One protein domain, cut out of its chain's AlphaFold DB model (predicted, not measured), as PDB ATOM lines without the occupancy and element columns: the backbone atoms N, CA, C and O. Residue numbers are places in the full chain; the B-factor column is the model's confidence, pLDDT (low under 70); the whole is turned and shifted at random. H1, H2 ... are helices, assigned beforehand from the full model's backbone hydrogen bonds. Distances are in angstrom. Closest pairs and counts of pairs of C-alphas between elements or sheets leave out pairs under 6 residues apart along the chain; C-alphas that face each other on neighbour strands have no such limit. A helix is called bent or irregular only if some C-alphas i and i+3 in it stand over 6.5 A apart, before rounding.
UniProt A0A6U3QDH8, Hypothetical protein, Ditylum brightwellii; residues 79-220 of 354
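AT A GLANCE: This is residues 79 to 220 of the 354 residues of the protein "Hypothetical protein" of Ditylum brightwellii (UniProt A0A6U3QDH8). This is a long thin rod built on two long helices, H3a and H5, which run opposite ways side by side over part of their length, so that each reaches past the other. Beyond the first residues of H5, helix H3 folds back on itself as arm H3b; the short H4 packs across H3a at residues 130 to 138 and makes a corner with the beginning of H5, while the short H1 and H2 pack on H5 farther along, with H2 crossing it. The printed part has 142 residues with five named helices, in the order H1, H2, H3, H4, H5, and no named strand; the class is all helix. The whole is extended, with a radius of gyration of the C-alphas of 24.1 A and spans of 88 by 24 by 19 A.

HOW THE PARTS SIT: H1, residues 79 to 83, only just touches residues 193 to 197 of H5, residues 176 to 218, with 3 pairs of C-alphas within 8 A; the closest C-alphas are those of Val 82 and Glu 194, 6.3 A apart. H2, residues 94 to 105, touches H5 at a steep tilt of 65 degrees, opposite ways, closest at the C-alphas of Ile 100 and Ala 204, 6.2 A. H3, residues 113 to 165, was assigned as one helix by its hydrogen bonds but is bent: C-alphas 147 and 150 are 9.7 A apart, giving arms H3a, residues 113 to 147, and H3b, residues 150 to 165. H3a touches H5 at a shallow tilt of 22 degrees, opposite ways, with the closest C-alphas, of Ala 124 and Gly 186, 3.8 A apart. H3a and H3b run opposite ways at a shallow tilt of 17 degrees. H4, residues 167 to 174, touches residues 130 to 138 of H3a at a steep tilt of 66 degrees, closest at the C-alphas of Asn 134 and Leu 173, 4.5 A. H4 also touches H3b, closest at the C-alphas of Thr 163 and Ser 170, 5.1 A, and touches H5 only at the corner, closest at the C-alphas of Leu 172 and Gly 178, 4.2 A. H3b and H5 are apart. H5 is the hub. Every O i to N i+4 pair is within hydrogen-bond range in H1, H3a, H4 and H5, against 6 of 8 in H2 and 6 of 12 in H3b.

IN THESE COORDINATES: H1 begins at C-alpha 79 (45.421, -24.297, -42.107). H2 is irregular, with C-alphas 95 and 98 7.2 A apart. H3a is 51.0 A long from first to last C-alpha, beginning at C-alpha 113 (36.028, -39.481, -44.440). H3b, 22.0 A, is itself irregular, with C-alphas 159 and 162 7.8 A apart, and has a kink of 68 degrees near residue 159. H4 spans 9.9 A. H5 is 63.4 A long and ends at C-alpha 218 (18.863, -30.329, -70.590).

THE WHOLE: The two C-alphas farthest apart, of Ser 151 and Gly 220, are 88.5 A apart. Residues 146 to 151, which belong to H3, and residues 212 to 220, of which 212 to 218 belong to H5, stand free. The printed part has no cut and no long link. The mean pLDDT of the printed part is 91.5, and residue 220 is under 70.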
ATOM      1  N   PHE A  79      45.639 -23.489 -43.311       75.62
ATOM      2  CA  PHE A  79      45.421 -24.297 -42.107       75.62
ATOM      3  C   PHE A  79      43.946 -24.291 -41.641       75.62
ATOM      4  O   PHE A  79      43.409 -25.316 -41.230       75.62
ATOM      5  N   PHE A  80      43.248 -23.163 -41.809       77.75
ATOM      6  CA  PHE A  80      41.815 -23.043 -41.512       77.75
ATOM      7  C   PHE A  80      40.905 -23.934 -42.366       77.75
ATOM      8  O   PHE A  80      39.836 -24.325 -41.900       77.75
ATOM      9  N   ASP A  81      41.307 -24.281 -43.587       79.12
ATOM     10  CA  ASP A  81      40.546 -25.207 -44.427       79.12
ATOM     11  C   ASP A  81      40.662 -26.654 -43.926       79.12
ATOM     12  O   ASP A  81      39.765 -27.457 -44.175       79.12
ATOM     13  N   VAL A  82      41.737 -26.991 -43.205       75.81
ATOM     14  CA  VAL A  82      41.884 -28.296 -42.541       75.81
ATOM     15  C   VAL A  82      40.973 -28.371 -41.315       75.81
ATOM     16  O   VAL A  82      40.341 -29.399 -41.084       75.81
ATOM     17  N   ILE A  83      40.860 -27.272 -40.562       77.25
ATOM     18  CA  ILE A  83      39.973 -27.180 -39.389       77.25
ATOM     19  C   ILE A  83      38.499 -27.222 -39.807       77.25
ATOM     20  O   ILE A  83      37.676 -27.815 -39.112       77.25
ATOM     21  N   ASN A  84      38.164 -26.630 -40.954       83.81
ATOM     22  CA  ASN A  84      36.811 -26.616 -41.499       83.81
ATOM     23  C   ASN A  84      36.735 -27.427 -42.803       83.81
ATOM     24  O   ASN A  84      36.582 -26.839 -43.880       83.81
ATOM     25  N   PRO A  85      36.760 -28.774 -42.731       78.62
ATOM     26  CA  PRO A  85      36.774 -29.635 -43.916       78.62
ATOM     27  C   PRO A  85      35.496 -29.510 -44.763       78.62
ATOM     28  O   PRO A  85      35.471 -29.925 -45.919       78.62
ATOM     29  N   PHE A  86      34.434 -28.917 -44.208       79.19
ATOM     30  CA  PHE A  86      33.149 -28.697 -44.873       79.19
ATOM     31  C   PHE A  86      33.084 -27.406 -45.700       79.19
ATOM     32  O   PHE A  86      32.032 -27.079 -46.256       79.19
ATOM     33  N   ARG A  87      34.180 -26.645 -45.801       84.88
ATOM     34  CA  ARG A  87      34.217 -25.457 -46.653       84.88
ATOM     35  C   ARG A  87      34.167 -25.878 -48.122       84.88
ATOM     36  O   ARG A  87      35.077 -26.534 -48.625       84.88
ATOM     37  N   ALA A  88      33.101 -25.473 -48.812       83.19
ATOM     38  CA  ALA A  88      32.945 -25.754 -50.234       83.19
ATOM     39  C   ALA A  88      34.134 -25.199 -51.043       83.19
ATOM     40  O   ALA A  88      34.599 -24.092 -50.743       83.19
ATOM     41  N   PRO A  89      34.607 -25.931 -52.068       85.75
ATOM     42  CA  PRO A  89      35.694 -25.455 -52.904       85.75
ATOM     43  C   PRO A  89      35.286 -24.165 -53.641       85.75
ATOM     44  O   PRO A  89      34.102 -23.961 -53.956       85.75
ATOM     45  N   PRO A  90      36.253 -23.279 -53.912       84.62
ATOM     46  CA  PRO A  90      36.007 -22.065 -54.674       84.62
ATOM     47  C   PRO A  90      35.501 -22.410 -56.079       84.62
ATOM     48  O   PRO A  90      35.857 -23.431 -56.661       84.62
ATOM     49  N   GLY A  91      34.605 -21.574 -56.608       87.50
ATOM     50  CA  GLY A  91      33.961 -21.790 -57.911       87.50
ATOM     51  C   GLY A  91      32.608 -22.508 -57.868       87.50
ATOM     52  O   GLY A  91      31.918 -22.530 -58.886       87.50
ATOM     53  N   ILE A  92      32.175 -23.031 -56.713       90.81
ATOM     54  CA  ILE A  92      30.819 -23.578 -56.543       90.81
ATOM     55  C   ILE A  92      29.868 -22.488 -56.002       90.81
ATOM     56  O   ILE A  92      30.087 -21.996 -54.878       90.81
ATOM     57  N   PRO A  93      28.801 -22.118 -56.749       93.69
ATOM     58  CA  PRO A  93      27.779 -21.180 -56.281       93.69
ATOM     59  C   PRO A  93      27.123 -21.669 -54.988       93.69
ATOM     60  O   PRO A  93      26.885 -22.866 -54.834       93.69
ATOM     61  N   ALA A  94      26.817 -20.749 -54.066       93.81
ATOM     62  CA  ALA A  94      26.295 -21.084 -52.739       93.81
ATOM     63  C   ALA A  94      25.028 -21.958 -52.785       93.81
ATOM     64  O   ALA A  94      24.892 -22.868 -51.973       93.81
ATOM     65  N   GLU A  95      24.178 -21.741 -53.788       94.38
ATOM     66  CA  GLU A  95      22.918 -22.460 -54.014       94.38
ATOM     67  C   GLU A  95      23.098 -23.970 -54.227       94.38
ATOM     68  O   GLU A  95      22.259 -24.754 -53.796       94.38
ATOM     69  N   PHE A  96      24.202 -24.400 -54.850       93.81
ATOM     70  CA  PHE A  96      24.444 -25.818 -55.155       93.81
ATOM     71  C   PHE A  96      25.317 -26.519 -54.117       93.81
ATOM     72  O   PHE A  96      25.530 -27.727 -54.212       93.81
ATOM     73  N   ARG A  97      25.838 -25.795 -53.118       92.44
ATOM     74  CA  ARG A  97      26.781 -26.364 -52.144       92.44
ATOM     75  C   ARG A  97      26.160 -27.500 -51.352       92.44
ATOM     76  O   ARG A  97      26.764 -28.561 -51.265       92.44
ATOM     77  N   GLU A  98      24.964 -27.305 -50.811       93.19
ATOM     78  CA  GLU A  98      24.298 -28.341 -50.018       93.19
ATOM     79  C   GLU A  98      23.936 -29.565 -50.859       93.19
ATOM     80  O   GLU A  98      24.124 -30.692 -50.407       93.19
ATOM     81  N   GLU A  99      23.475 -29.363 -52.095       93.56
ATOM     82  CA  GLU A  99      23.137 -30.456 -53.011       93.56
ATOM     83  C   GLU A  99      24.375 -31.289 -53.366       93.56
ATOM     84  O   GLU A  99      24.349 -32.517 -53.278       93.56
ATOM     85  N   ILE A 100      25.487 -30.626 -53.695       93.94
ATOM     86  CA  ILE A 100      26.751 -31.286 -54.034       93.94
ATOM     87  C   ILE A 100      27.328 -31.998 -52.815       93.94
ATOM     88  O   ILE A 100      27.734 -33.148 -52.936       93.94
ATOM     89  N   MET A 101      27.332 -31.360 -51.642       90.12
ATOM     90  CA  MET A 101      27.845 -31.970 -50.412       90.12
ATOM     91  C   MET A 101      26.982 -33.153 -49.967       90.12
ATOM     92  O   MET A 101      27.515 -34.162 -49.515       90.12
ATOM     93  N   ARG A 102      25.659 -33.084 -50.151       92.44
ATOM     94  CA  ARG A 102      24.757 -34.215 -49.896       92.44
ATOM     95  C   ARG A 102      24.993 -35.357 -50.886       92.44
ATOM     96  O   ARG A 102      25.016 -36.516 -50.479       92.44
ATOM     97  N   ALA A 103      25.193 -35.052 -52.168       93.44
ATOM     98  CA  ALA A 103      25.530 -36.055 -53.179       93.44
ATOM     99  C   ALA A 103      26.897 -36.704 -52.905       93.44
ATOM    100  O   ALA A 103      27.042 -37.916 -53.047       93.44
ATOM    101  N   GLU A 104      27.873 -35.913 -52.466       93.12
ATOM    102  CA  GLU A 104      29.211 -36.366 -52.094       93.12
ATOM    103  C   GLU A 104      29.162 -37.282 -50.867       93.12
ATOM    104  O   GLU A 104      29.680 -38.394 -50.936       93.12
ATOM    105  N   ALA A 105      28.437 -36.888 -49.816       91.56
ATOM    106  CA  ALA A 105      28.246 -37.679 -48.598       91.56
ATOM    107  C   ALA A 105      27.597 -39.053 -48.852       91.56
ATOM    108  O   ALA A 105      27.846 -40.009 -48.117       91.56
ATOM    109  N   ASN A 106      26.798 -39.180 -49.916       93.62
ATOM    110  CA  ASN A 106      26.197 -40.452 -50.313       93.62
ATOM    111  C   ASN A 106      27.180 -41.398 -51.027       93.62
ATOM    112  O   ASN A 106      26.883 -42.587 -51.167       93.62
ATOM    113  N   THR A 107      28.352 -40.918 -51.454       92.38
ATOM    114  CA  THR A 107      29.379 -41.775 -52.059       92.38
ATOM    115  C   THR A 107      30.046 -42.666 -51.008       92.38
ATOM    116  O   THR A 107      30.312 -42.248 -49.883       92.38
ATOM    117  N   GLN A 108      30.371 -43.910 -51.373       90.56
ATOM    118  CA  GLN A 108      31.021 -44.854 -50.451       90.56
ATOM    119  C   GLN A 108      32.375 -44.334 -49.934       90.56
ATOM    120  O   GLN A 108      32.723 -44.567 -48.783       90.56
ATOM    121  N   ALA A 109      33.107 -43.564 -50.748       88.31
ATOM    122  CA  ALA A 109      34.376 -42.950 -50.350       88.31
ATOM    123  C   ALA A 109      34.218 -41.852 -49.277       88.31
ATOM    124  O   ALA A 109      35.153 -41.604 -48.507       88.31
ATOM    125  N   ALA A 110      33.055 -41.196 -49.224       92.06
ATOM    126  CA  ALA A 110      32.761 -40.137 -48.265       92.06
ATOM    127  C   ALA A 110      32.285 -40.664 -46.907       92.06
ATOM    128  O   ALA A 110      32.546 -40.010 -45.897       92.06
ATOM    129  N   LYS A 111      31.648 -41.847 -46.869       90.38
ATOM    130  CA  LYS A 111      30.943 -42.370 -45.680       90.38
ATOM    131  C   LYS A 111      31.791 -42.513 -44.409       90.38
ATOM    132  O   LYS A 111      31.222 -42.479 -43.330       90.38
ATOM    133  N   ASP A 112      33.118 -42.543 -44.505       94.00
ATOM    134  CA  ASP A 112      34.014 -42.574 -43.336       94.00
ATOM    135  C   ASP A 112      35.059 -41.445 -43.331       94.00
ATOM    136  O   ASP A 112      35.975 -41.434 -42.504       94.00
ATOM    137  N   ARG A 113      34.970 -40.487 -44.264       93.06
ATOM    138  CA  ARG A 113      36.028 -39.481 -44.440       93.06
ATOM    139  C   ARG A 113      36.158 -38.563 -43.228       93.06
ATOM    140  O   ARG A 113      37.273 -38.315 -42.780       93.06
ATOM    141  N   SER A 114      35.042 -38.083 -42.678       90.75
ATOM    142  CA  SER A 114      35.043 -37.215 -41.490       90.75
ATOM    143  C   SER A 114      35.705 -37.895 -40.289       90.75
ATOM    144  O   SER A 114      36.498 -37.268 -39.587       90.75
ATOM    145  N   THR A 115      35.446 -39.190 -40.099       94.06
ATOM    146  CA  THR A 115      36.058 -40.010 -39.050       94.06
ATOM    147  C   THR A 115      37.565 -40.140 -39.254       94.06
ATOM    148  O   THR A 115      38.323 -39.921 -38.311       94.06
ATOM    149  N   ARG A 116      38.020 -40.428 -40.484       94.75
ATOM    150  CA  ARG A 116      39.457 -40.514 -40.807       94.75
ATOM    151  C   ARG A 116      40.174 -39.184 -40.586       94.75
ATOM    152  O   ARG A 116      41.195 -39.161 -39.908       94.75
ATOM    153  N   ILE A 117      39.615 -38.080 -41.086       93.88
ATOM    154  CA  ILE A 117      40.168 -36.730 -40.881       93.88
ATOM    155  C   ILE A 117      40.282 -36.427 -39.385       93.88
ATOM    156  O   ILE A 117      41.344 -36.020 -38.920       93.88
ATOM    157  N   SER A 118      39.217 -36.678 -38.620       93.00
ATOM    158  CA  SER A 118      39.202 -36.436 -37.171       93.00
ATOM    159  C   SER A 118      40.256 -37.274 -36.444       93.00
ATOM    160  O   SER A 118      40.957 -36.767 -35.571       93.00
ATOM    161  N   PHE A 119      40.415 -38.540 -36.835       96.38
ATOM    162  CA  PHE A 119      41.439 -39.428 -36.290       96.38
ATOM    163  C   PHE A 119      42.858 -38.918 -36.579       96.38
ATOM    164  O   PHE A 119      43.690 -38.880 -35.674       96.38
ATOM    165  N   TYR A 120      43.131 -38.475 -37.808       96.25
ATOM    166  CA  TYR A 120      44.432 -37.922 -38.183       96.25
ATOM    167  C   TYR A 120      44.753 -36.619 -37.448       96.25
ATOM    168  O   TYR A 120      45.882 -36.441 -36.994       96.25
ATOM    169  N   ILE A 121      43.770 -35.731 -37.275       94.81
ATOM    170  CA  ILE A 121      43.941 -34.499 -36.494       94.81
ATOM    171  C   ILE A 121      44.237 -34.837 -35.031       94.81
ATOM    172  O   ILE A 121      45.180 -34.294 -34.459       94.81
ATOM    173  N   LEU A 122      43.493 -35.772 -34.432       96.31
ATOM    174  CA  LEU A 122      43.738 -36.209 -33.058       96.31
ATOM    175  C   LEU A 122      45.150 -36.787 -32.902       96.31
ATOM    176  O   LEU A 122      45.865 -36.427 -31.970       96.31
ATOM    177  N   LEU A 123      45.572 -37.645 -33.833       96.44
ATOM    178  CA  LEU A 123      46.910 -38.233 -33.823       96.44
ATOM    179  C   LEU A 123      48.003 -37.168 -33.998       96.44
ATOM    180  O   LEU A 123      49.041 -37.248 -33.341       96.44
ATOM    181  N   ALA A 124      47.750 -36.141 -34.816       96.75
ATOM    182  CA  ALA A 124      48.638 -34.993 -34.967       96.75
ATOM    183  C   ALA A 124      48.801 -34.219 -33.653       96.75
ATOM    184  O   ALA A 124      49.930 -33.988 -33.216       96.75
ATOM    185  N   VAL A 125      47.693 -33.886 -32.985       96.31
ATOM    186  CA  VAL A 125      47.700 -33.175 -31.695       96.31
ATOM    187  C   VAL A 125      48.419 -33.993 -30.625       96.31
ATOM    188  O   VAL A 125      49.286 -33.463 -29.931       96.31
ATOM    189  N   VAL A 126      48.130 -35.293 -30.525       96.94
ATOM    190  CA  VAL A 126      48.798 -36.193 -29.573       96.94
ATOM    191  C   VAL A 126      50.299 -36.283 -29.858       96.94
ATOM    192  O   VAL A 126      51.100 -36.179 -28.930       96.94
ATOM    193  N   GLY A 127      50.706 -36.422 -31.124       96.75
ATOM    194  CA  GLY A 127      52.119 -36.474 -31.509       96.75
ATOM    195  C   GLY A 127      52.878 -35.190 -31.164       96.75
ATOM    196  O   GLY A 127      53.963 -35.252 -30.582       96.75
ATOM    197  N   ILE A 128      52.285 -34.026 -31.447       96.25
ATOM    198  CA  ILE A 128      52.857 -32.713 -31.109       96.25
ATOM    199  C   ILE A 128      52.939 -32.531 -29.590       96.25
ATOM    200  O   ILE A 128      53.972 -32.087 -29.091       96.25
ATOM    201  N   ALA A 129      51.900 -32.915 -28.846       97.12
ATOM    202  CA  ALA A 129      51.888 -32.827 -27.389       97.12
ATOM    203  C   ALA A 129      52.973 -33.712 -26.754       97.12
ATOM    204  O   ALA A 129      53.707 -33.250 -25.883       97.12
ATOM    205  N   ILE A 130      53.133 -34.954 -27.224       96.88
ATOM    206  CA  ILE A 130      54.186 -35.873 -26.761       96.88
ATOM    207  C   ILE A 130      55.575 -35.307 -27.075       96.88
ATOM    208  O   ILE A 130      56.447 -35.325 -26.208       96.88
ATOM    209  N   ALA A 131      55.785 -34.776 -28.281       97.19
ATOM    210  CA  ALA A 131      57.056 -34.175 -28.672       97.19
ATOM    211  C   ALA A 131      57.388 -32.922 -27.842       97.19
ATOM    212  O   ALA A 131      58.511 -32.779 -27.358       97.19
ATOM    213  N   GLY A 132      56.407 -32.042 -27.626       96.62
ATOM    214  CA  GLY A 132      56.555 -30.861 -26.776       96.62
ATOM    215  C   GLY A 132      56.853 -31.234 -25.325       96.62
ATOM    216  O   GLY A 132      57.758 -30.668 -24.714       96.62
ATOM    217  N   PHE A 133      56.160 -32.243 -24.793       96.44
ATOM    218  CA  PHE A 133      56.399 -32.740 -23.441       96.44
ATOM    219  C   PHE A 133      57.773 -33.414 -23.303       96.44
ATOM    220  O   PHE A 133      58.452 -33.201 -22.304       96.44
ATOM    221  N   ASN A 134      58.234 -34.156 -24.316       96.06
ATOM    222  CA  ASN A 134      59.597 -34.698 -24.368       96.06
ATOM    223  C   ASN A 134      60.653 -33.578 -24.322       96.06
ATOM    224  O   ASN A 134      61.597 -33.653 -23.533       96.06
ATOM    225  N   GLY A 135      60.466 -32.508 -25.104       95.94
ATOM    226  CA  GLY A 135      61.342 -31.335 -25.072       95.94
ATOM    227  C   GLY A 135      61.347 -30.643 -23.705       95.94
ATOM    228  O   GLY A 135      62.408 -30.337 -23.167       95.94
ATOM    229  N   PHE A 136      60.171 -30.476 -23.097       95.62
ATOM    230  CA  PHE A 136      60.024 -29.915 -21.753       95.62
ATOM    231  C   PHE A 136      60.746 -30.748 -20.684       95.62
ATOM    232  O   PHE A 136      61.531 -30.206 -19.906       95.62
ATOM    233  N   LEU A 137      60.545 -32.069 -20.676       93.31
ATOM    234  CA  LEU A 137      61.232 -32.976 -19.753       93.31
ATOM    235  C   LEU A 137      62.746 -32.985 -19.964       93.31
ATOM    236  O   LEU A 137      63.498 -33.105 -19.000       93.31
ATOM    237  N   THR A 138      63.193 -32.856 -21.213       92.81
ATOM    238  CA  THR A 138      64.619 -32.759 -21.538       92.81
ATOM    239  C   THR A 138      65.229 -31.499 -20.931       92.81
ATOM    240  O   THR A 138      66.272 -31.597 -20.292       92.81
ATOM    241  N   ASN A 139      64.558 -30.348 -21.035       93.50
ATOM    242  CA  ASN A 139      65.028 -29.101 -20.426       93.50
ATOM    243  C   ASN A 139      65.087 -29.198 -18.895       93.50
ATOM    244  O   ASN A 139      66.125 -28.895 -18.318       93.50
ATOM    245  N   ILE A 140      64.038 -29.725 -18.249       91.75
ATOM    246  CA  ILE A 140      64.039 -29.931 -16.788       91.75
ATOM    247  C   ILE A 140      65.218 -30.807 -16.350       91.75
ATOM    248  O   ILE A 140      65.845 -30.544 -15.328       91.75
ATOM    249  N   ARG A 141      65.529 -31.865 -17.104       88.81
ATOM    250  CA  ARG A 141      66.658 -32.744 -16.775       88.81
ATOM    251  C   ARG A 141      67.998 -32.047 -16.920       88.81
ATOM    252  O   ARG A 141      68.864 -32.291 -16.094       88.81
ATOM    253  N   LEU A 142      68.174 -31.227 -17.954       90.88
ATOM    254  CA  LEU A 142      69.410 -30.468 -18.139       90.88
ATOM    255  C   LEU A 142      69.618 -29.488 -16.979       90.88
ATOM    256  O   LEU A 142      70.688 -29.510 -16.374       90.88
ATOM    257  N   ASP A 143      68.572 -28.749 -16.601       92.62
ATOM    258  CA  ASP A 143      68.618 -27.803 -15.479       92.62
ATOM    259  C   ASP A 143      68.931 -28.510 -14.146       92.62
ATOM    260  O   ASP A 143      69.745 -28.042 -13.349       92.62
ATOM    261  N   LEU A 144      68.324 -29.676 -13.896       89.75
ATOM    262  CA  LEU A 144      68.531 -30.427 -12.652       89.75
ATOM    263  C   LEU A 144      69.905 -31.099 -12.581       89.75
ATOM    264  O   LEU A 144      70.508 -31.143 -11.507       89.75
ATOM    265  N   VAL A 145      70.433 -31.582 -13.709       90.50
ATOM    266  CA  VAL A 145      71.805 -32.106 -13.781       90.50
ATOM    267  C   VAL A 145      72.817 -30.997 -13.487       90.50
ATOM    268  O   VAL A 145      73.789 -31.246 -12.773       90.50
ATOM    269  N   GLU A 146      72.578 -29.777 -13.974       93.38
ATOM    270  CA  GLU A 146      73.420 -28.614 -13.677       93.38
ATOM    271  C   GLU A 146      73.353 -28.216 -12.193       93.38
ATOM    272  O   GLU A 146      74.384 -27.924 -11.587       93.38
ATOM    273  N   GLN A 147      72.166 -28.261 -11.580       93.38
ATOM    274  CA  GLN A 147      71.973 -27.846 -10.189       93.38
ATOM    275  C   GLN A 147      72.479 -28.866  -9.152       93.38
ATOM    276  O   GLN A 147      73.049 -28.466  -8.135       93.38
ATOM    277  N   TYR A 148      72.256 -30.168  -9.369       90.94
ATOM    278  CA  TYR A 148      72.454 -31.209  -8.345       90.94
ATOM    279  C   TYR A 148      73.628 -32.165  -8.620       90.94
ATOM    280  O   TYR A 148      74.021 -32.930  -7.730       90.94
ATOM    281  N   GLY A 149      74.220 -32.141  -9.819       89.50
ATOM    282  CA  GLY A 149      75.345 -33.012 -10.178       89.50
ATOM    283  C   GLY A 149      75.041 -34.506  -9.984       89.50
ATOM    284  O   GLY A 149      73.961 -34.985 -10.324       89.50
ATOM    285  N   GLU A 150      75.983 -35.267  -9.410       83.81
ATOM    286  CA  GLU A 150      75.865 -36.732  -9.231       83.81
ATOM    287  C   GLU A 150      74.713 -37.169  -8.304       83.81
ATOM    288  O   GLU A 150      74.214 -38.295  -8.410       83.81
ATOM    289  N   SER A 151      74.244 -36.279  -7.420       86.12
ATOM    290  CA  SER A 151      73.150 -36.579  -6.482       86.12
ATOM    291  C   SER A 151      71.775 -36.711  -7.156       86.12
ATOM    292  O   SER A 151      70.859 -37.298  -6.579       86.12
ATOM    293  N   TRP A 152      71.655 -36.262  -8.410       84.56
ATOM    294  CA  TRP A 152      70.422 -36.283  -9.201       84.56
ATOM    295  C   TRP A 152      69.842 -37.692  -9.432       84.56
ATOM    296  O   TRP A 152      68.623 -37.867  -9.511       84.56
ATOM    297  N   SER A 153      70.698 -38.717  -9.494       80.19
ATOM    298  CA  SER A 153      70.289 -40.099  -9.801       80.19
ATOM    299  C   SER A 153      69.204 -40.645  -8.859       80.19
ATOM    300  O   SER A 153      68.313 -41.368  -9.297       80.19
ATOM    301  N   LEU A 154      69.227 -40.252  -7.583       80.31
ATOM    302  CA  LEU A 154      68.324 -40.773  -6.554       80.31
ATOM    303  C   LEU A 154      66.963 -40.045  -6.517       80.31
ATOM    304  O   LEU A 154      65.961 -40.605  -6.067       80.31
ATOM    305  N   GLU A 155      66.908 -38.804  -7.007       81.19
ATOM    306  CA  GLU A 155      65.674 -38.009  -7.125       81.19
ATOM    307  C   GLU A 155      64.930 -38.259  -8.440       81.19
ATOM    308  O   GLU A 155      63.696 -38.136  -8.493       81.19
ATOM    309  N   GLN A 156      65.649 -38.684  -9.483       82.00
ATOM    310  CA  GLN A 156      65.065 -39.039 -10.774       82.00
ATOM    311  C   GLN A 156      64.032 -40.169 -10.644       82.00
ATOM    312  O   GLN A 156      62.934 -40.057 -11.195       82.00
ATOM    313  N   ASP A 157      64.334 -41.209  -9.864       80.56
ATOM    314  CA  ASP A 157      63.432 -42.351  -9.673       80.56
ATOM    315  C   ASP A 157      62.141 -41.965  -8.942       80.56
ATOM    316  O   ASP A 157      61.066 -42.485  -9.246       80.56
ATOM    317  N   LYS A 158      62.208 -41.001  -8.016       85.62
ATOM    318  CA  LYS A 158      61.031 -40.534  -7.266       85.62
ATOM    319  C   LYS A 158      60.126 -39.636  -8.105       85.62
ATOM    320  O   LYS A 158      58.907 -39.734  -8.001       85.62
ATOM    321  N   THR A 159      60.711 -38.780  -8.940       84.38
ATOM    322  CA  THR A 159      59.964 -37.751  -9.688       84.38
ATOM    323  C   THR A 159      59.476 -38.266 -11.043       84.38
ATOM    324  O   THR A 159      58.352 -37.986 -11.464       84.38
ATOM    325  N   PHE A 160      60.298 -39.071 -11.720       88.44
ATOM    326  CA  PHE A 160      60.045 -39.578 -13.071       88.44
ATOM    327  C   PHE A 160      59.840 -41.094 -13.130       88.44
ATOM    328  O   PHE A 160      59.696 -41.638 -14.228       88.44
ATOM    329  N   GLY A 161      59.757 -41.782 -11.986       88.19
ATOM    330  CA  GLY A 161      59.557 -43.234 -11.928       88.19
ATOM    331  C   GLY A 161      58.350 -43.726 -12.733       88.19
ATOM    332  O   GLY A 161      58.400 -44.795 -13.333       88.19
ATOM    333  N   TRP A 162      57.298 -42.911 -12.861       89.69
ATOM    334  CA  TRP A 162      56.141 -43.235 -13.701       89.69
ATOM    335  C   TRP A 162      56.492 -43.322 -15.199       89.69
ATOM    336  O   TRP A 162      55.995 -44.216 -15.882       89.69
ATOM    337  N   THR A 163      57.395 -42.473 -15.706       89.88
ATOM    338  CA  THR A 163      57.882 -42.568 -17.097       89.88
ATOM    339  C   THR A 163      58.798 -43.768 -17.294       89.88
ATOM    340  O   THR A 163      58.702 -44.429 -18.322       89.88
ATOM    341  N   ALA A 164      59.635 -44.086 -16.301       87.50
ATOM    342  CA  ALA A 164      60.545 -45.231 -16.339       87.50
ATOM    343  C   ALA A 164      59.809 -46.579 -16.216       87.50
ATOM    344  O   ALA A 164      60.230 -47.572 -16.802       87.50
ATOM    345  N   SER A 165      58.683 -46.612 -15.497       92.94
ATOM    346  CA  SER A 165      57.909 -47.839 -15.260       92.94
ATOM    347  C   SER A 165      57.262 -48.425 -16.518       92.94
ATOM    348  O   SER A 165      56.954 -49.615 -16.553       92.94
ATOM    349  N   ASN A 166      57.059 -47.612 -17.559       94.56
ATOM    350  CA  ASN A 166      56.456 -48.046 -18.810       94.56
ATOM    351  C   ASN A 166      57.454 -47.849 -19.960       94.56
ATOM    352  O   ASN A 166      57.787 -46.705 -20.275       94.56
ATOM    353  N   PRO A 167      57.889 -48.922 -20.647       94.44
ATOM    354  CA  PRO A 167      58.904 -48.823 -21.694       94.44
ATOM    355  C   PRO A 167      58.478 -47.914 -22.853       94.44
ATOM    356  O   PRO A 167      59.326 -47.265 -23.462       94.44
ATOM    357  N   VAL A 168      57.174 -47.808 -23.133       94.81
ATOM    358  CA  VAL A 168      56.642 -46.940 -24.193       94.81
ATOM    359  C   VAL A 168      56.745 -45.473 -23.790       94.81
ATOM    360  O   VAL A 168      57.249 -44.664 -24.567       94.81
ATOM    361  N   PHE A 169      56.326 -45.117 -22.571       94.56
ATOM    362  CA  PHE A 169      56.471 -43.741 -22.085       94.56
ATOM    363  C   PHE A 169      57.934 -43.373 -21.875       94.56
ATOM    364  O   PHE A 169      58.325 -42.267 -22.236       94.56
ATOM    365  N   SER A 170      58.759 -44.299 -21.389       93.19
ATOM    366  CA  SER A 170      60.201 -44.104 -21.317       93.19
ATOM    367  C   SER A 170      60.746 -43.796 -22.710       93.19
ATOM    368  O   SER A 170      61.398 -42.775 -22.908       93.19
ATOM    369  N   PHE A 171      60.422 -44.607 -23.715       95.06
ATOM    370  CA  PHE A 171      60.896 -44.359 -25.069       95.06
ATOM    371  C   PHE A 171      60.421 -43.007 -25.617       95.06
ATOM    372  O   PHE A 171      61.247 -42.221 -26.075       95.06
ATOM    373  N   LEU A 172      59.125 -42.705 -25.527       95.88
ATOM    374  CA  LEU A 172      58.533 -41.501 -26.117       95.88
ATOM    375  C   LEU A 172      58.910 -40.208 -25.389       95.88
ATOM    376  O   LEU A 172      59.101 -39.183 -26.037       95.88
ATOM    377  N   LEU A 173      59.012 -40.227 -24.060       95.62
ATOM    378  CA  LEU A 173      59.144 -39.018 -23.238       95.62
ATOM    379  C   LEU A 173      60.567 -38.753 -22.754       95.62
ATOM    380  O   LEU A 173      60.864 -37.636 -22.344       95.62
ATOM    381  N   THR A 174      61.435 -39.765 -22.774       91.31
ATOM    382  CA  THR A 174      62.766 -39.665 -22.160       91.31
ATOM    383  C   THR A 174      63.911 -39.780 -23.159       91.31
ATOM    384  O   THR A 174      64.994 -39.274 -22.875       91.31
ATOM    385  N   ASN A 175      63.675 -40.382 -24.331       93.62
ATOM    386  CA  ASN A 175      64.653 -40.434 -25.415       93.62
ATOM    387  C   ASN A 175      64.363 -39.338 -26.444       93.62
ATOM    388  O   ASN A 175      63.231 -39.213 -26.918       93.62
ATOM    389  N   GLY A 176      65.395 -38.607 -26.871       93.50
ATOM    390  CA  GLY A 176      65.255 -37.603 -27.935       93.50
ATOM    391  C   GLY A 176      64.765 -38.204 -29.260       93.50
ATOM    392  O   GLY A 176      63.978 -37.587 -29.972       93.50
ATOM    393  N   ILE A 177      65.148 -39.456 -29.553       95.38
ATOM    394  CA  ILE A 177      64.662 -40.197 -30.729       95.38
ATOM    395  C   ILE A 177      63.148 -40.437 -30.644       95.38
ATOM    396  O   ILE A 177      62.455 -40.287 -31.646       95.38
ATOM    397  N   GLY A 178      62.624 -40.780 -29.463       94.06
ATOM    398  CA  GLY A 178      61.193 -41.028 -29.279       94.06
ATOM    399  C   GLY A 178      60.357 -39.761 -29.438       94.06
ATOM    400  O   GLY A 178      59.344 -39.787 -30.135       94.06
ATOM    401  N   GLY A 179      60.825 -38.637 -28.884       94.75
ATOM    402  CA  GLY A 179      60.208 -37.325 -29.099       94.75
ATOM    403  C   GLY A 179      60.225 -36.910 -30.573       94.75
ATOM    404  O   GLY A 179      59.201 -36.491 -31.114       94.75
ATOM    405  N   GLY A 180      61.357 -37.108 -31.257       96.19
ATOM    406  CA  GLY A 180      61.481 -36.861 -32.696       96.19
ATOM    407  C   GLY A 180      60.541 -37.729 -33.537       96.19
ATOM    408  O   GLY A 180      59.895 -37.227 -34.455       96.19
ATOM    409  N   LEU A 181      60.400 -39.015 -33.201       97.25
ATOM    410  CA  LEU A 181      59.471 -39.919 -33.883       97.25
ATOM    411  C   LEU A 181      58.009 -39.506 -33.665       97.25
ATOM    412  O   LEU A 181      57.238 -39.498 -34.622       97.25
ATOM    413  N   ALA A 182      57.633 -39.125 -32.441       96.88
ATOM    414  CA  ALA A 182      56.291 -38.627 -32.138       96.88
ATOM    415  C   ALA A 182      55.960 -37.356 -32.937       96.88
ATOM    416  O   ALA A 182      54.867 -37.245 -33.495       96.88
ATOM    417  N   PHE A 183      56.926 -36.441 -33.065       97.19
ATOM    418  CA  PHE A 183      56.780 -35.235 -33.879       97.19
ATOM    419  C   PHE A 183      56.580 -35.563 -35.363       97.19
ATOM    420  O   PHE A 183      55.666 -35.035 -35.994       97.19
ATOM    421  N   LEU A 184      57.395 -36.469 -35.916       97.56
ATOM    422  CA  LEU A 184      57.268 -36.899 -37.310       97.56
ATOM    423  C   LEU A 184      55.917 -37.566 -37.571       97.56
ATOM    424  O   LEU A 184      55.255 -37.216 -38.544       97.56
ATOM    425  N   LEU A 185      55.477 -38.478 -36.700       96.94
ATOM    426  CA  LEU A 185      54.160 -39.112 -36.807       96.94
ATOM    427  C   LEU A 185      53.032 -38.081 -36.737       96.94
ATOM    428  O   LEU A 185      52.081 -38.163 -37.518       96.94
ATOM    429  N   GLY A 186      53.154 -37.085 -35.857       96.25
ATOM    430  CA  GLY A 186      52.195 -35.990 -35.779       96.25
ATOM    431  C   GLY A 186      52.143 -35.171 -37.073       96.25
ATOM    432  O   GLY A 186      51.065 -34.924 -37.612       96.25
ATOM    433  N   GLY A 187      53.309 -34.840 -37.634       95.50
ATOM    434  CA  GLY A 187      53.430 -34.147 -38.919       95.50
ATOM    435  C   GLY A 187      52.856 -34.946 -40.093       95.50
ATOM    436  O   GLY A 187      52.073 -34.411 -40.875       95.50
ATOM    437  N   PHE A 188      53.172 -36.242 -40.196       96.94
ATOM    438  CA  PHE A 188      52.614 -37.122 -41.230       96.94
ATOM    439  C   PHE A 188      51.094 -37.232 -41.127       96.94
ATOM    440  O   PHE A 188      50.410 -37.184 -42.147       96.94
ATOM    441  N   SER A 189      50.559 -37.331 -39.910       96.75
ATOM    442  CA  SER A 189      49.112 -37.390 -39.686       96.75
ATOM    443  C   SER A 189      48.415 -36.138 -40.219       96.75
ATOM    444  O   SER A 189      47.385 -36.242 -40.880       96.75
ATOM    445  N   LEU A 190      49.018 -34.959 -40.044       95.12
ATOM    446  CA  LEU A 190      48.480 -33.718 -40.597       95.12
ATOM    447  C   LEU A 190      48.461 -33.722 -42.137       95.12
ATOM    448  O   LEU A 190      47.471 -33.306 -42.738       95.12
ATOM    449  N   VAL A 191      49.504 -34.260 -42.779       95.56
ATOM    450  CA  VAL A 191      49.551 -34.424 -44.246       95.56
ATOM    451  C   VAL A 191      48.456 -35.381 -44.731       95.56
ATOM    452  O   VAL A 191      47.799 -35.108 -45.736       95.56
ATOM    453  N   PHE A 192      48.203 -36.482 -44.016       95.88
ATOM    454  CA  PHE A 192      47.104 -37.396 -44.346       95.88
ATOM    455  C   PHE A 192      45.728 -36.737 -44.200       95.88
ATOM    456  O   PHE A 192      44.881 -36.907 -45.079       95.88
ATOM    457  N   ALA A 193      45.518 -35.940 -43.147       95.69
ATOM    458  CA  ALA A 193      44.294 -35.155 -42.987       95.69
ATOM    459  C   ALA A 193      44.087 -34.198 -44.171       95.69
ATOM    460  O   ALA A 193      42.991 -34.124 -44.728       95.69
ATOM    461  N   GLU A 194      45.147 -33.518 -44.608       92.44
ATOM    462  CA  GLU A 194      45.087 -32.611 -45.751       92.44
ATOM    463  C   GLU A 194      44.756 -33.344 -47.060       92.44
ATOM    464  O   GLU A 194      43.914 -32.878 -47.832       92.44
ATOM    465  N   MET A 195      45.369 -34.505 -47.313       94.50
ATOM    466  CA  MET A 195      45.070 -35.308 -48.503       94.50
ATOM    467  C   MET A 195      43.604 -35.754 -48.546       94.50
ATOM    468  O   MET A 195      42.969 -35.667 -49.598       94.50
ATOM    469  N   GLU A 196      43.025 -36.168 -47.418       94.75
ATOM    470  CA  GLU A 196      41.597 -36.506 -47.351       94.75
ATOM    471  C   GLU A 196      40.716 -35.291 -47.676       94.75
ATOM    472  O   GLU A 196      39.787 -35.401 -48.478       94.75
ATOM    473  N   VAL A 197      41.029 -34.107 -47.138       93.25
ATOM    474  CA  VAL A 197      40.291 -32.869 -47.458       93.25
ATOM    475  C   VAL A 197      40.410 -32.522 -48.947       93.25
ATOM    476  O   VAL A 197      39.403 -32.202 -49.586       93.25
ATOM    477  N   ARG A 198      41.610 -32.638 -49.532       92.06
ATOM    478  CA  ARG A 198      41.859 -32.412 -50.968       92.06
ATOM    479  C   ARG A 198      41.023 -33.343 -51.842       92.06
ATOM    480  O   ARG A 198      40.308 -32.872 -52.723       92.06
ATOM    481  N   THR A 199      41.038 -34.644 -51.554       93.38
ATOM    482  CA  THR A 199      40.245 -35.618 -52.325       93.38
ATOM    483  C   THR A 199      38.741 -35.349 -52.232       93.38
ATOM    484  O   THR A 199      38.025 -35.533 -53.217       93.38
ATOM    485  N   GLY A 200      38.255 -34.851 -51.090       91.94
ATOM    486  CA  GLY A 200      36.871 -34.400 -50.944       91.94
ATOM    487  C   GLY A 200      36.530 -33.211 -51.841       91.94
ATOM    488  O   GLY A 200      35.526 -33.251 -52.557       91.94
ATOM    489  N   LYS A 201      37.393 -32.188 -51.875       92.31
ATOM    490  CA  LYS A 201      37.233 -31.021 -52.760       92.31
ATOM    491  C   LYS A 201      37.231 -31.430 -54.239       92.31
ATOM    492  O   LYS A 201      36.352 -31.000 -54.986       92.31
ATOM    493  N   ASP A 202      38.133 -32.319 -54.650       92.31
ATOM    494  CA  ASP A 202      38.203 -32.819 -56.030       92.31
ATOM    495  C   ASP A 202      36.948 -33.600 -56.436       92.31
ATOM    496  O   ASP A 202      36.444 -33.455 -57.554       92.31
ATOM    497  N   ASN A 203      36.414 -34.420 -55.529       93.56
ATOM    498  CA  ASN A 203      35.180 -35.163 -55.770       93.56
ATOM    499  C   ASN A 203      33.976 -34.221 -55.892       93.56
ATOM    500  O   ASN A 203      33.187 -34.368 -56.828       93.56
ATOM    501  N   ALA A 204      33.876 -33.208 -55.028       92.94
ATOM    502  CA  ALA A 204      32.838 -32.183 -55.121       92.94
ATOM    503  C   ALA A 204      32.909 -31.409 -56.452       92.94
ATOM    504  O   ALA A 204      31.884 -31.200 -57.104       92.94
ATOM    505  N   LEU A 205      34.112 -31.052 -56.918       93.25
ATOM    506  CA  LEU A 205      34.309 -30.393 -58.215       93.25
ATOM    507  C   LEU A 205      33.905 -31.285 -59.399       93.25
ATOM    508  O   LEU A 205      33.329 -30.791 -60.371       93.25
ATOM    509  N   LYS A 206      34.173 -32.594 -59.337       93.94
ATOM    510  CA  LYS A 206      33.720 -33.551 -60.365       93.94
ATOM    511  C   LYS A 206      32.194 -33.648 -60.411       93.94
ATOM    512  O   LYS A 206      31.628 -33.605 -61.502       93.94
ATOM    513  N   ILE A 207      31.538 -33.727 -59.250       93.75
ATOM    514  CA  ILE A 207      30.068 -33.740 -59.144       93.75
ATOM    515  C   ILE A 207      29.485 -32.446 -59.724       93.75
ATOM    516  O   ILE A 207      28.545 -32.494 -60.516       93.75
ATOM    517  N   TRP A 208      30.083 -31.296 -59.405       95.38
ATOM    518  CA  TRP A 208      29.669 -30.003 -59.947       95.38
ATOM    519  C   TRP A 208      29.764 -29.936 -61.476       95.38
ATOM    520  O   TRP A 208      28.788 -29.588 -62.142       95.38
ATOM    521  N   LYS A 209      30.912 -30.328 -62.046       94.69
ATOM    522  CA  LYS A 209      31.114 -30.364 -63.506       94.69
ATOM    523  C   LYS A 209      30.092 -31.270 -64.196       94.69
ATOM    524  O   LYS A 209      29.610 -30.940 -65.277       94.69
ATOM    525  N   GLU A 210      29.729 -32.387 -63.568       93.88
ATOM    526  CA  GLU A 210      28.704 -33.292 -64.087       93.88
ATOM    527  C   GLU A 210      27.292 -32.684 -64.015       93.88
ATOM    528  O   GLU A 210      26.538 -32.796 -64.985       93.88
ATOM    529  N   ILE A 211      26.935 -31.982 -62.932       93.00
ATOM    530  CA  ILE A 211      25.666 -31.232 -62.837       93.00
ATOM    531  C   ILE A 211      25.591 -30.171 -63.936       93.00
ATOM    532  O   ILE A 211      24.572 -30.067 -64.621       93.00
ATOM    533  N   GLN A 212      26.670 -29.416 -64.146       93.50
ATOM    534  CA  GLN A 212      26.734 -28.397 -65.192       93.50
ATOM    535  C   GLN A 212      26.558 -29.018 -66.584       93.50
ATOM    536  O   GLN A 212      25.691 -28.587 -67.341       93.50
ATOM    537  N   ARG A 213      27.257 -30.124 -66.872       94.00
ATOM    538  CA  ARG A 213      27.105 -30.878 -68.126       94.00
ATOM    539  C   ARG A 213      25.663 -31.341 -68.362       94.00
ATOM    540  O   ARG A 213      25.184 -31.302 -69.496       94.00
ATOM    541  N   ARG A 214      24.963 -31.792 -67.315       91.62
ATOM    542  CA  ARG A 214      23.551 -32.206 -67.403       91.62
ATOM    543  C   ARG A 214      22.618 -31.025 -67.647       91.62
ATOM    544  O   ARG A 214      21.693 -31.164 -68.440       91.62
ATOM    545  N   LYS A 215      22.869 -29.871 -67.026       91.75
ATOM    546  CA  LYS A 215      22.098 -28.639 -67.267       91.75
ATOM    547  C   LYS A 215      22.286 -28.111 -68.686       91.75
ATOM    548  O   LYS A 215      21.304 -27.757 -69.335       91.75
ATOM    549  N   ASP A 216      23.510 -28.138 -69.201       91.25
ATOM    550  CA  ASP A 216      23.803 -27.728 -70.577       91.25
ATOM    551  C   ASP A 216      23.131 -28.668 -71.593       91.25
ATOM    552  O   ASP A 216      22.590 -28.215 -72.599       91.25
ATOM    553  N   ALA A 217      23.086 -29.973 -71.301       90.44
ATOM    554  CA  ALA A 217      22.361 -30.946 -72.119       90.44
ATOM    555  C   ALA A 217      20.829 -30.794 -72.023       90.44
ATOM    556  O   ALA A 217      20.134 -30.958 -73.024       90.44
ATOM    557  N   ALA A 218      20.299 -30.479 -70.835       92.44
ATOM    558  CA  ALA A 218      18.863 -30.329 -70.590       92.44
ATOM    559  C   ALA A 218      18.294 -29.005 -71.122       92.44
ATOM    560  O   ALA A 218      17.151 -28.972 -71.567       92.44
ATOM    561  N   SER A 219      19.084 -27.929 -71.133       88.69
ATOM    562  CA  SER A 219      18.669 -26.606 -71.628       88.69
ATOM    563  C   SER A 219      18.471 -26.540 -73.148       88.69
ATOM    564  O   SER A 219      18.249 -25.466 -73.703       88.69
ATOM    565  N   GLY A 220      18.515 -27.678 -73.851       66.69
ATOM    566  CA  GLY A 220      18.169 -27.743 -75.269       66.69
ATOM    567  C   GLY A 220      19.162 -27.008 -76.163       66.69
ATOM    568  O   GLY A 220      18.890 -26.806 -77.351       66.69
TER     569      GLY A 220